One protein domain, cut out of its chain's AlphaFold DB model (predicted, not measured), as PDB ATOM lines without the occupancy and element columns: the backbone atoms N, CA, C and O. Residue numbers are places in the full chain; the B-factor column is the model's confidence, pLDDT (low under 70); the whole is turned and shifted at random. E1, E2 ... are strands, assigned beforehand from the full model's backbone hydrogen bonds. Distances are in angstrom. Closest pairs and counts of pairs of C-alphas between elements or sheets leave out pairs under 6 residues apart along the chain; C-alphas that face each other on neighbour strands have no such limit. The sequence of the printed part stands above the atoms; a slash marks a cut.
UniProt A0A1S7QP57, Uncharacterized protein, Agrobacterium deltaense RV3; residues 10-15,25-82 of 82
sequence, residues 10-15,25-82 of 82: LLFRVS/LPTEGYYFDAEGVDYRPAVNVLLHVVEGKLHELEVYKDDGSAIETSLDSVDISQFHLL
ATOM      1  N   LEU A  10      35.439  47.753  23.204       92.38
ATOM      2  CA  LEU A  10      34.688  48.618  24.106       92.38
ATOM      3  C   LEU A  10      35.330  50.008  24.153       92.38
ATOM      4  O   LEU A  10      36.387  50.210  24.750       92.38
ATOM      5  N   LEU A  11      34.625  50.997  23.601       90.88
ATOM      6  CA  LEU A  11      35.028  52.400  23.676       90.88
ATOM      7  C   LEU A  11      34.640  53.032  25.015       90.88
ATOM      8  O   LEU A  11      33.471  53.035  25.426       90.88
ATOM      9  N   PHE A  12      35.616  53.654  25.672       89.38
ATOM     10  CA  PHE A  12      35.392  54.344  26.931       89.38
ATOM     11  C   PHE A  12      34.937  55.788  26.720       89.38
ATOM     12  O   PHE A  12      35.454  56.544  25.900       89.38
ATOM     13  N   ARG A  13      33.984  56.213  27.554       89.06
ATOM     14  CA  ARG A  13      33.638  57.626  27.741       89.06
ATOM     15  C   ARG A  13      34.073  58.030  29.137       89.06
ATOM     16  O   ARG A  13      33.371  57.749  30.105       89.06
ATOM     17  N   VAL A  14      35.241  58.657  29.238       88.44
ATOM     18  CA  VAL A  14      35.827  59.035  30.529       88.44
ATOM     19  C   VAL A  14      35.809  60.540  30.761       88.44
ATOM     20  O   VAL A  14      36.057  61.346  29.863       88.44
ATOM     21  N   SER A  15      35.555  60.914  32.010       89.81
ATOM     22  CA  SER A  15      35.687  62.273  32.531       89.81
ATOM     23  C   SER A  15      36.581  62.251  33.763       89.81
ATOM     24  O   SER A  15      36.482  61.321  34.560       89.81
ATOM     25  N   LEU A  25      51.928  52.990  29.016       61.19
ATOM     26  CA  LEU A  25      51.634  51.667  29.562       61.19
ATOM     27  C   LEU A  25      51.003  50.860  28.417       61.19
ATOM     28  O   LEU A  25      49.824  51.072  28.132       61.19
ATOM     29  N   PRO A  26      51.755  50.022  27.684       58.28
ATOM     30  CA  PRO A  26      51.124  48.950  26.935       58.28
ATOM     31  C   PRO A  26      50.573  47.978  27.980       58.28
ATOM     32  O   PRO A  26      51.326  47.214  28.571       58.28
ATOM     33  N   THR A  27      49.283  48.069  28.297       74.56
ATOM     34  CA  THR A  27      48.648  47.017  29.093       74.56
ATOM     35  C   THR A  27      48.086  46.022  28.101       74.56
ATOM     36  O   THR A  27      46.933  46.110  27.683       74.56
ATOM     37  N   GLU A  28      48.972  45.139  27.670       84.62
ATOM     38  CA  GLU A  28      48.653  44.020  26.806       84.62
ATOM     39  C   GLU A  28      48.816  42.764  27.651       84.62
ATOM     40  O   GLU A  28      49.797  42.592  28.383       84.62
ATOM     41  N   GLY A  29      47.819  41.899  27.592       91.12
ATOM     42  CA  GLY A  29      47.896  40.602  28.225       91.12
ATOM     43  C   GLY A  29      47.042  39.597  27.490       91.12
ATOM     44  O   GLY A  29      46.304  39.939  26.567       91.12
ATOM     45  N   TYR A  30      47.153  38.342  27.890       94.44
ATOM     46  CA  TYR A  30      46.354  37.284  27.301       94.44
ATOM     47  C   TYR A  30      45.996  36.206  28.319       94.44
ATOM     48  O   TYR A  30      46.676  36.040  29.334       94.44
ATOM     49  N   TYR A  31      44.935  35.463  28.013       94.44
ATOM     50  CA  TYR A  31      44.541  34.242  28.712       94.44
ATOM     51  C   TYR A  31      44.203  33.146  27.698       94.44
ATOM     52  O   TYR A  31      43.947  33.420  26.522       94.44
ATOM     53  N   PHE A  32      44.221  31.893  28.140       94.50
ATOM     54  CA  PHE A  32      43.867  30.765  27.285       94.50
ATOM     55  C   PHE A  32      42.375  30.465  27.374       94.50
ATOM     56  O   PHE A  32      41.809  30.361  28.459       94.50
ATOM     57  N   ASP A  33      41.747  30.315  26.210       89.50
ATOM     58  CA  ASP A  33      40.296  30.173  26.050       89.50
ATOM     59  C   ASP A  33      39.784  28.746  26.339       89.50
ATOM     60  O   ASP A  33      38.880  28.247  25.671       89.50
ATOM     61  N   ALA A  34      40.436  28.042  27.268       84.81
ATOM     62  CA  ALA A  34      40.078  26.706  27.729       84.81
ATOM     63  C   ALA A  34      40.858  26.354  29.004       84.81
ATOM     64  O   ALA A  34      42.068  26.570  29.095       84.81
ATOM     65  N   GLU A  35      40.180  25.747  29.977       78.81
ATOM     66  CA  GLU A  35      40.826  25.278  31.203       78.81
ATOM     67  C   GLU A  35      41.871  24.190  30.896       78.81
ATOM     68  O   GLU A  35      41.617  23.248  30.142       78.81
ATOM     69  N   GLY A  36      43.061  24.316  31.488       79.38
ATOM     70  CA  GLY A  36      44.154  23.354  31.309       79.38
ATOM     71  C   GLY A  36      44.871  23.432  29.956       79.38
ATOM     72  O   GLY A  36      45.737  22.601  29.691       79.38
ATOM     73  N   VAL A  37      44.535  24.416  29.116       83.38
ATOM     74  CA  VAL A  37      45.272  24.752  27.894       83.38
ATOM     75  C   VAL A  37      46.225  25.902  28.201       83.38
ATOM     76  O   VAL A  37      45.814  26.926  28.731       83.38
ATOM     77  N   ASP A  38      47.500  25.733  27.865       87.19
ATOM     78  CA  ASP A  38      48.561  26.733  28.041       87.19
ATOM     79  C   ASP A  38      49.261  27.086  26.714       87.19
ATOM     80  O   ASP A  38      50.399  27.563  26.678       87.19
ATOM     81  N   TYR A  39      48.570  26.844  25.598       88.12
ATOM     82  CA  TYR A  39      49.063  27.080  24.249       88.12
ATOM     83  C   TYR A  39      48.035  27.829  23.391       88.12
ATOM     84  O   TYR A  39      46.844  27.871  23.682       88.12
ATOM     85  N   ARG A  40      48.530  28.461  22.322       90.56
ATOM     86  CA  ARG A  40      47.740  29.269  21.378       90.56
ATOM     87  C   ARG A  40      46.662  28.411  20.675       90.56
ATOM     88  O   ARG A  40      46.921  27.237  20.418       90.56
ATOM     89  N   PRO A  41      45.515  28.979  20.268       93.19
ATOM     90  CA  PRO A  41      45.178  30.402  20.283       93.19
ATOM     91  C   PRO A  41      44.801  30.898  21.686       93.19
ATOM     92  O   PRO A  41      44.078  30.237  22.426       93.19
ATOM     93  N   ALA A  42      45.301  32.073  22.046       94.75
ATOM     94  CA  ALA A  42      44.944  32.792  23.257       94.75
ATOM     95  C   ALA A  42      43.994  33.947  22.921       94.75
ATOM     96  O   ALA A  42      43.932  34.419  21.781       94.75
ATOM     97  N   VAL A  43      43.266  34.407  23.933       95.06
ATOM     98  CA  VAL A  43      42.515  35.657  23.876       95.06
ATOM     99  C   VAL A  43      43.441  36.774  24.321       95.06
ATOM    100  O   VAL A  43      43.903  36.778  25.461       95.06
ATOM    101  N   ASN A  44      43.719  37.711  23.426       94.81
ATOM    102  CA  ASN A  44      44.476  38.914  23.734       94.81
ATOM    103  C   ASN A  44      43.523  39.994  24.238       94.81
ATOM    104  O   ASN A  44      42.412  40.151  23.731       94.81
ATOM    105  N   VAL A  45      43.990  40.741  25.232       94.06
ATOM    106  CA  VAL A  45      43.286  41.856  25.854       94.06
ATOM    107  C   VAL A  45      44.212  43.059  25.836       94.06
ATOM    108  O   VAL A  45      45.295  43.034  26.429       94.06
ATOM    109  N   LEU A  46      43.791  44.104  25.135       92.06
ATOM    110  CA  LEU A  46      44.573  45.317  24.942       92.06
ATOM    111  C   LEU A  46      43.802  46.496  25.526       92.06
ATOM    112  O   LEU A  46      42.653  46.745  25.164       92.06
ATOM    113  N   LEU A  47      44.438  47.245  26.430       90.50
ATOM    114  CA  LEU A  47      43.880  48.487  26.960       90.50
ATOM    115  C   LEU A  47      44.608  49.688  26.360       90.50
ATOM    116  O   LEU A  47      45.774  49.963  26.656       90.50
ATOM    117  N   HIS A  48      43.890  50.451  25.547       87.19
ATOM    118  CA  HIS A  48      44.404  51.643  24.898       87.19
ATOM    119  C   HIS A  48      44.211  52.870  25.790       87.19
ATOM    120  O   HIS A  48      43.094  53.244  26.162       87.19
ATOM    121  N   VAL A  49      45.326  53.535  26.098       86.69
ATOM    122  CA  VAL A  49      45.355  54.841  26.763       86.69
ATOM    123  C   VAL A  49      45.853  55.892  25.778       86.69
ATOM    124  O   VAL A  49      46.986  55.817  25.302       86.69
ATOM    125  N   VAL A  50      45.019  56.890  25.497       83.06
ATOM    126  CA  VAL A  50      45.299  57.991  24.566       83.06
ATOM    127  C   VAL A  50      45.241  59.303  25.340       83.06
ATOM    128  O   VAL A  50      44.288  59.555  26.071       83.06
ATOM    129  N   GLU A  51      46.291  60.122  25.229       83.88
ATOM    130  CA  GLU A  51      46.386  61.430  25.903       83.88
ATOM    131  C   GLU A  51      46.115  61.374  27.424       83.88
ATOM    132  O   GLU A  51      45.499  62.265  28.006       83.88
ATOM    133  N   GLY A  52      46.554  60.301  28.091       85.00
ATOM    134  CA  GLY A  52      46.356  60.115  29.533       85.00
ATOM    135  C   GLY A  52      44.927  59.730  29.935       85.00
ATOM    136  O   GLY A  52      44.585  59.825  31.117       85.00
ATOM    137  N   LYS A  53      44.095  59.297  28.979       86.19
ATOM    138  CA  LYS A  53      42.723  58.820  29.188       86.19
ATOM    139  C   LYS A  53      42.541  57.402  28.657       86.19
ATOM    140  O   LYS A  53      43.058  57.073  27.594       86.19
ATOM    141  N   LEU A  54      41.751  56.594  29.367       89.62
ATOM    142  CA  LEU A  54      41.235  55.344  28.805       89.62
ATOM    143  C   LEU A  54      40.482  55.662  27.511       89.62
ATOM    144  O   LEU A  54      39.623  56.549  27.500       89.62
ATOM    145  N   HIS A  55      40.831  54.953  26.447       88.75
ATOM    146  CA  HIS A  55      40.264  55.146  25.121       88.75
ATOM    147  C   HIS A  55      39.435  53.934  24.710       88.75
ATOM    148  O   HIS A  55      38.235  54.066  24.477       88.75
ATOM    149  N   GLU A  56      40.052  52.755  24.722       91.19
ATOM    150  CA  GLU A  56      39.448  51.524  24.221       91.19
ATOM    151  C   GLU A  56      39.982  50.299  24.961       91.19
ATOM    152  O   GLU A  56      41.116  50.302  25.442       91.19
ATOM    153  N   LEU A  57      39.143  49.275  25.064       92.31
ATOM    154  CA  LEU A  57      39.514  47.909  25.407       92.31
ATOM    155  C   LEU A  57      39.218  47.032  24.188       92.31
ATOM    156  O   LEU A  57      38.070  47.005  23.752       92.31
ATOM    157  N   GLU A  58      40.214  46.313  23.687       93.50
ATOM    158  CA  GLU A  58      40.056  45.322  22.618       93.50
ATOM    159  C   GLU A  58      40.255  43.913  23.184       93.50
ATOM    160  O   GLU A  58      41.154  43.680  23.999       93.50
ATOM    161  N   VAL A  59      39.414  42.975  22.754       94.38
ATOM    162  CA  VAL A  59      39.429  41.570  23.162       94.38
ATOM    163  C   VAL A  59      39.234  40.699  21.931       94.38
ATOM    164  O   VAL A  59      38.164  40.703  21.328       94.38
ATOM    165  N   TYR A  60      40.248  39.922  21.563       93.94
ATOM    166  CA  TYR A  60      40.174  39.066  20.380       93.94
ATOM    167  C   TYR A  60      40.999  37.795  20.545       93.94
ATOM    168  O   TYR A  60      42.015  37.772  21.238       93.94
ATOM    169  N   LYS A  61      40.583  36.728  19.865       95.00
ATOM    170  CA  LYS A  61      41.308  35.457  19.833       95.00
ATOM    171  C   LYS A  61      42.247  35.401  18.631       95.00
ATOM    172  O   LYS A  61      41.882  35.858  17.550       95.00
ATOM    173  N   ASP A  62      43.448  34.849  18.811       93.62
ATOM    174  CA  ASP A  62      44.511  34.858  17.785       93.62
ATOM    175  C   ASP A  62      44.092  34.309  16.416       93.62
ATOM    176  O   ASP A  62      44.609  34.735  15.385       93.62
ATOM    177  N   ASP A  63      43.196  33.324  16.409       94.12
ATOM    178  CA  ASP A  63      42.739  32.626  15.210       94.12
ATOM    179  C   ASP A  63      41.395  33.148  14.680       94.12
ATOM    180  O   ASP A  63      40.881  32.628  13.689       94.12
ATOM    181  N   GLY A  64      40.822  34.169  15.327       91.56
ATOM    182  CA  GLY A  64      39.515  34.726  14.989       91.56
ATOM    183  C   GLY A  64      38.335  33.800  15.296       91.56
ATOM    184  O   GLY A  64      37.220  34.091  14.859       91.56
ATOM    185  N   SER A  65      38.540  32.686  16.012       92.19
ATOM    186  CA  SER A  65      37.425  31.853  16.462       92.19
ATOM    187  C   SER A  65      36.604  32.578  17.530       92.19
ATOM    188  O   SER A  65      37.058  33.544  18.144       92.19
ATOM    189  N   ALA A  66      35.407  32.057  17.810       91.62
ATOM    190  CA  ALA A  66      34.639  32.510  18.963       91.62
ATOM    191  C   ALA A  66      35.453  32.351  20.261       91.62
ATOM    192  O   ALA A  66      36.260  31.421  20.384       91.62
ATOM    193  N   ILE A  67      35.231  33.285  21.185       92.75
ATOM    194  CA  ILE A  67      35.745  33.241  22.553       92.75
ATOM    195  C   ILE A  67      34.723  32.476  23.394       92.75
ATOM    196  O   ILE A  67      33.560  32.878  23.464       92.75
ATOM    197  N   GLU A  68      35.149  31.385  24.020       91.06
ATOM    198  CA  GLU A  68      34.284  30.514  24.825       91.06
ATOM    199  C   GLU A  68      34.263  30.942  26.302       91.06
ATOM    200  O   GLU A  68      33.222  30.924  26.962       91.06
ATOM    201  N   THR A  69      35.412  31.369  26.823       89.81
ATOM    202  CA  THR A  69      35.585  31.864  28.189       89.81
ATOM    203  C   THR A  69      35.539  33.383  28.174       89.81
ATOM    204  O   THR A  69      36.483  34.047  27.742       89.81
ATOM    205  N   SER A  70      34.433  33.953  28.649       87.56
ATOM    206  CA  SER A  70      34.252  35.405  28.678       87.56
ATOM    207  C   SER A  70      35.247  36.086  29.618       87.56
ATOM    208  O   SER A  70      35.492  35.605  30.728       87.56
ATOM    209  N   LEU A  71      35.774  37.240  29.202       88.44
ATOM    210  CA  LEU A  71      36.763  38.027  29.943       88.44
ATOM    211  C   LEU A  71      36.349  38.323  31.397       88.44
ATOM    212  O   LEU A  71      37.178  38.276  32.299       88.44
ATOM    213  N   ASP A  72      35.073  38.619  31.643       86.81
ATOM    214  CA  ASP A  72      34.547  38.947  32.975       86.81
ATOM    215  C   ASP A  72      34.518  37.754  33.944       86.81
ATOM    216  O   ASP A  72      34.353  37.948  35.149       86.81
ATOM    217  N   SER A  73      34.697  36.534  33.432       88.31
ATOM    218  CA  SER A  73      34.767  35.305  34.227       88.31
ATOM    219  C   SER A  73      36.196  34.856  34.555       88.31
ATOM    220  O   SER A  73      36.378  33.973  35.394       88.31
ATOM    221  N   VAL A  74      37.207  35.457  33.919       88.44
ATOM    222  CA  VAL A  74      38.616  35.075  34.078       88.44
ATOM    223  C   VAL A  74      39.202  35.718  35.332       88.44
ATOM    224  O   VAL A  74      39.106  36.928  35.539       88.44
ATOM    225  N   ASP A  75      39.861  34.915  36.167       88.69
ATOM    226  CA  ASP A  75      40.623  35.440  37.298       88.69
ATOM    227  C   ASP A  75      41.904  36.133  36.806       88.69
ATOM    228  O   ASP A  75      42.629  35.608  35.961       88.69
ATOM    229  N   ILE A  76      42.224  37.299  37.373       85.75
ATOM    230  CA  ILE A  76      43.396  38.088  36.967       85.75
ATOM    231  C   ILE A  76      44.726  37.333  37.125       85.75
ATOM    232  O   ILE A  76      45.691  37.647  36.437       85.75
ATOM    233  N   SER A  77      44.803  36.321  37.992       87.69
ATOM    234  CA  SER A  77      45.992  35.469  38.126       87.69
ATOM    235  C   SER A  77      46.254  34.570  36.915       87.69
ATOM    236  O   SER A  77      47.373  34.082  36.763       87.69
ATOM    237  N   GLN A  78      45.258  34.368  36.049       87.75
ATOM    238  CA  GLN A  78      45.391  33.609  34.803       87.75
ATOM    239  C   GLN A  78      45.880  34.480  33.637       87.75
ATOM    240  O   GLN A  78      46.165  33.962  32.559       87.75
ATOM    241  N   PHE A  79      45.987  35.799  33.838       89.12
ATOM    242  CA  PHE A  79      46.514  36.705  32.826       89.12
ATOM    243  C   PHE A  79      48.032  36.634  32.741       89.12
ATOM    244  O   PHE A  79      48.754  36.814  33.724       89.12
ATOM    245  N   HIS A  80      48.516  36.493  31.516       88.94
ATOM    246  CA  HIS A  80      49.908  36.713  31.172       88.94
ATOM    247  C   HIS A  80      50.074  38.158  30.702       88.94
ATOM    248  O   HIS A  80      49.525  38.527  29.666       88.94
ATOM    249  N   LEU A  81      50.802  38.977  31.464       86.75
ATOM    250  CA  LEU A  81      51.126  40.361  31.099       86.75
ATOM    251  C   LEU A  81      52.417  40.408  30.270       86.75
ATOM    252  O   LEU A  81      53.356  39.663  30.568       86.75
ATOM    253  N   LEU A  82      52.447  41.276  29.256       78.19
ATOM    254  CA  LEU A  82      53.593  41.493  28.362       78.19
ATOM    255  C   LEU A  82      54.487  42.663  28.801       78.19
ATOM    256  O   LEU A  82      53.972  43.629  29.410       78.19
TER     257      LEU A  82
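What this domain is: This is residues 10 to 15 and 25 to 82 of the 82 residues of an uncharacterized protein of Agrobacterium deltaense RV3 (UniProt A0A1S7QP57). With little regular structure, the model is a narrow three-stranded sheet, E1 to E3, and a tail, residues 62 to 82, that swings over one face near one end, from E3's side round to E1's edge. Residues 10 to 11 pair with E3 and residues 80 to 81 with E1, both antiparallel. The printed part has 64 residues, 24 of them in named strands, is all strand with order E1, E2, E3, antiparallel, and is only just compact, close to loose: radius of gyration of the C-alphas 12.6 A, spans 39 by 21 by 20 A.

Where its parts are: E1, residues 27 to 32, begins at C-alpha 27 (48.648, 47.017, 29.093). E2, residues 42 to 50, and E3, residues 53 to 61, are each 25.2 A long; E3 ends at C-alpha 61 (41.308, 35.457, 19.833).

How they stand to each other: The strands form a meander, each the antiparallel neighbour of the one before. In hairpin E1 and E2, N 45 and O 29 are 2.8 A apart; in hairpin E2 and E3, N 44 and O 60 are 2.8 A apart, both within hydrogen-bond range.

The domain as a whole: Residues 16 to 24 are cut out, with C-alphas 15 and 25 19.4 A apart. Residues 25 to 26 have pLDDT under 70.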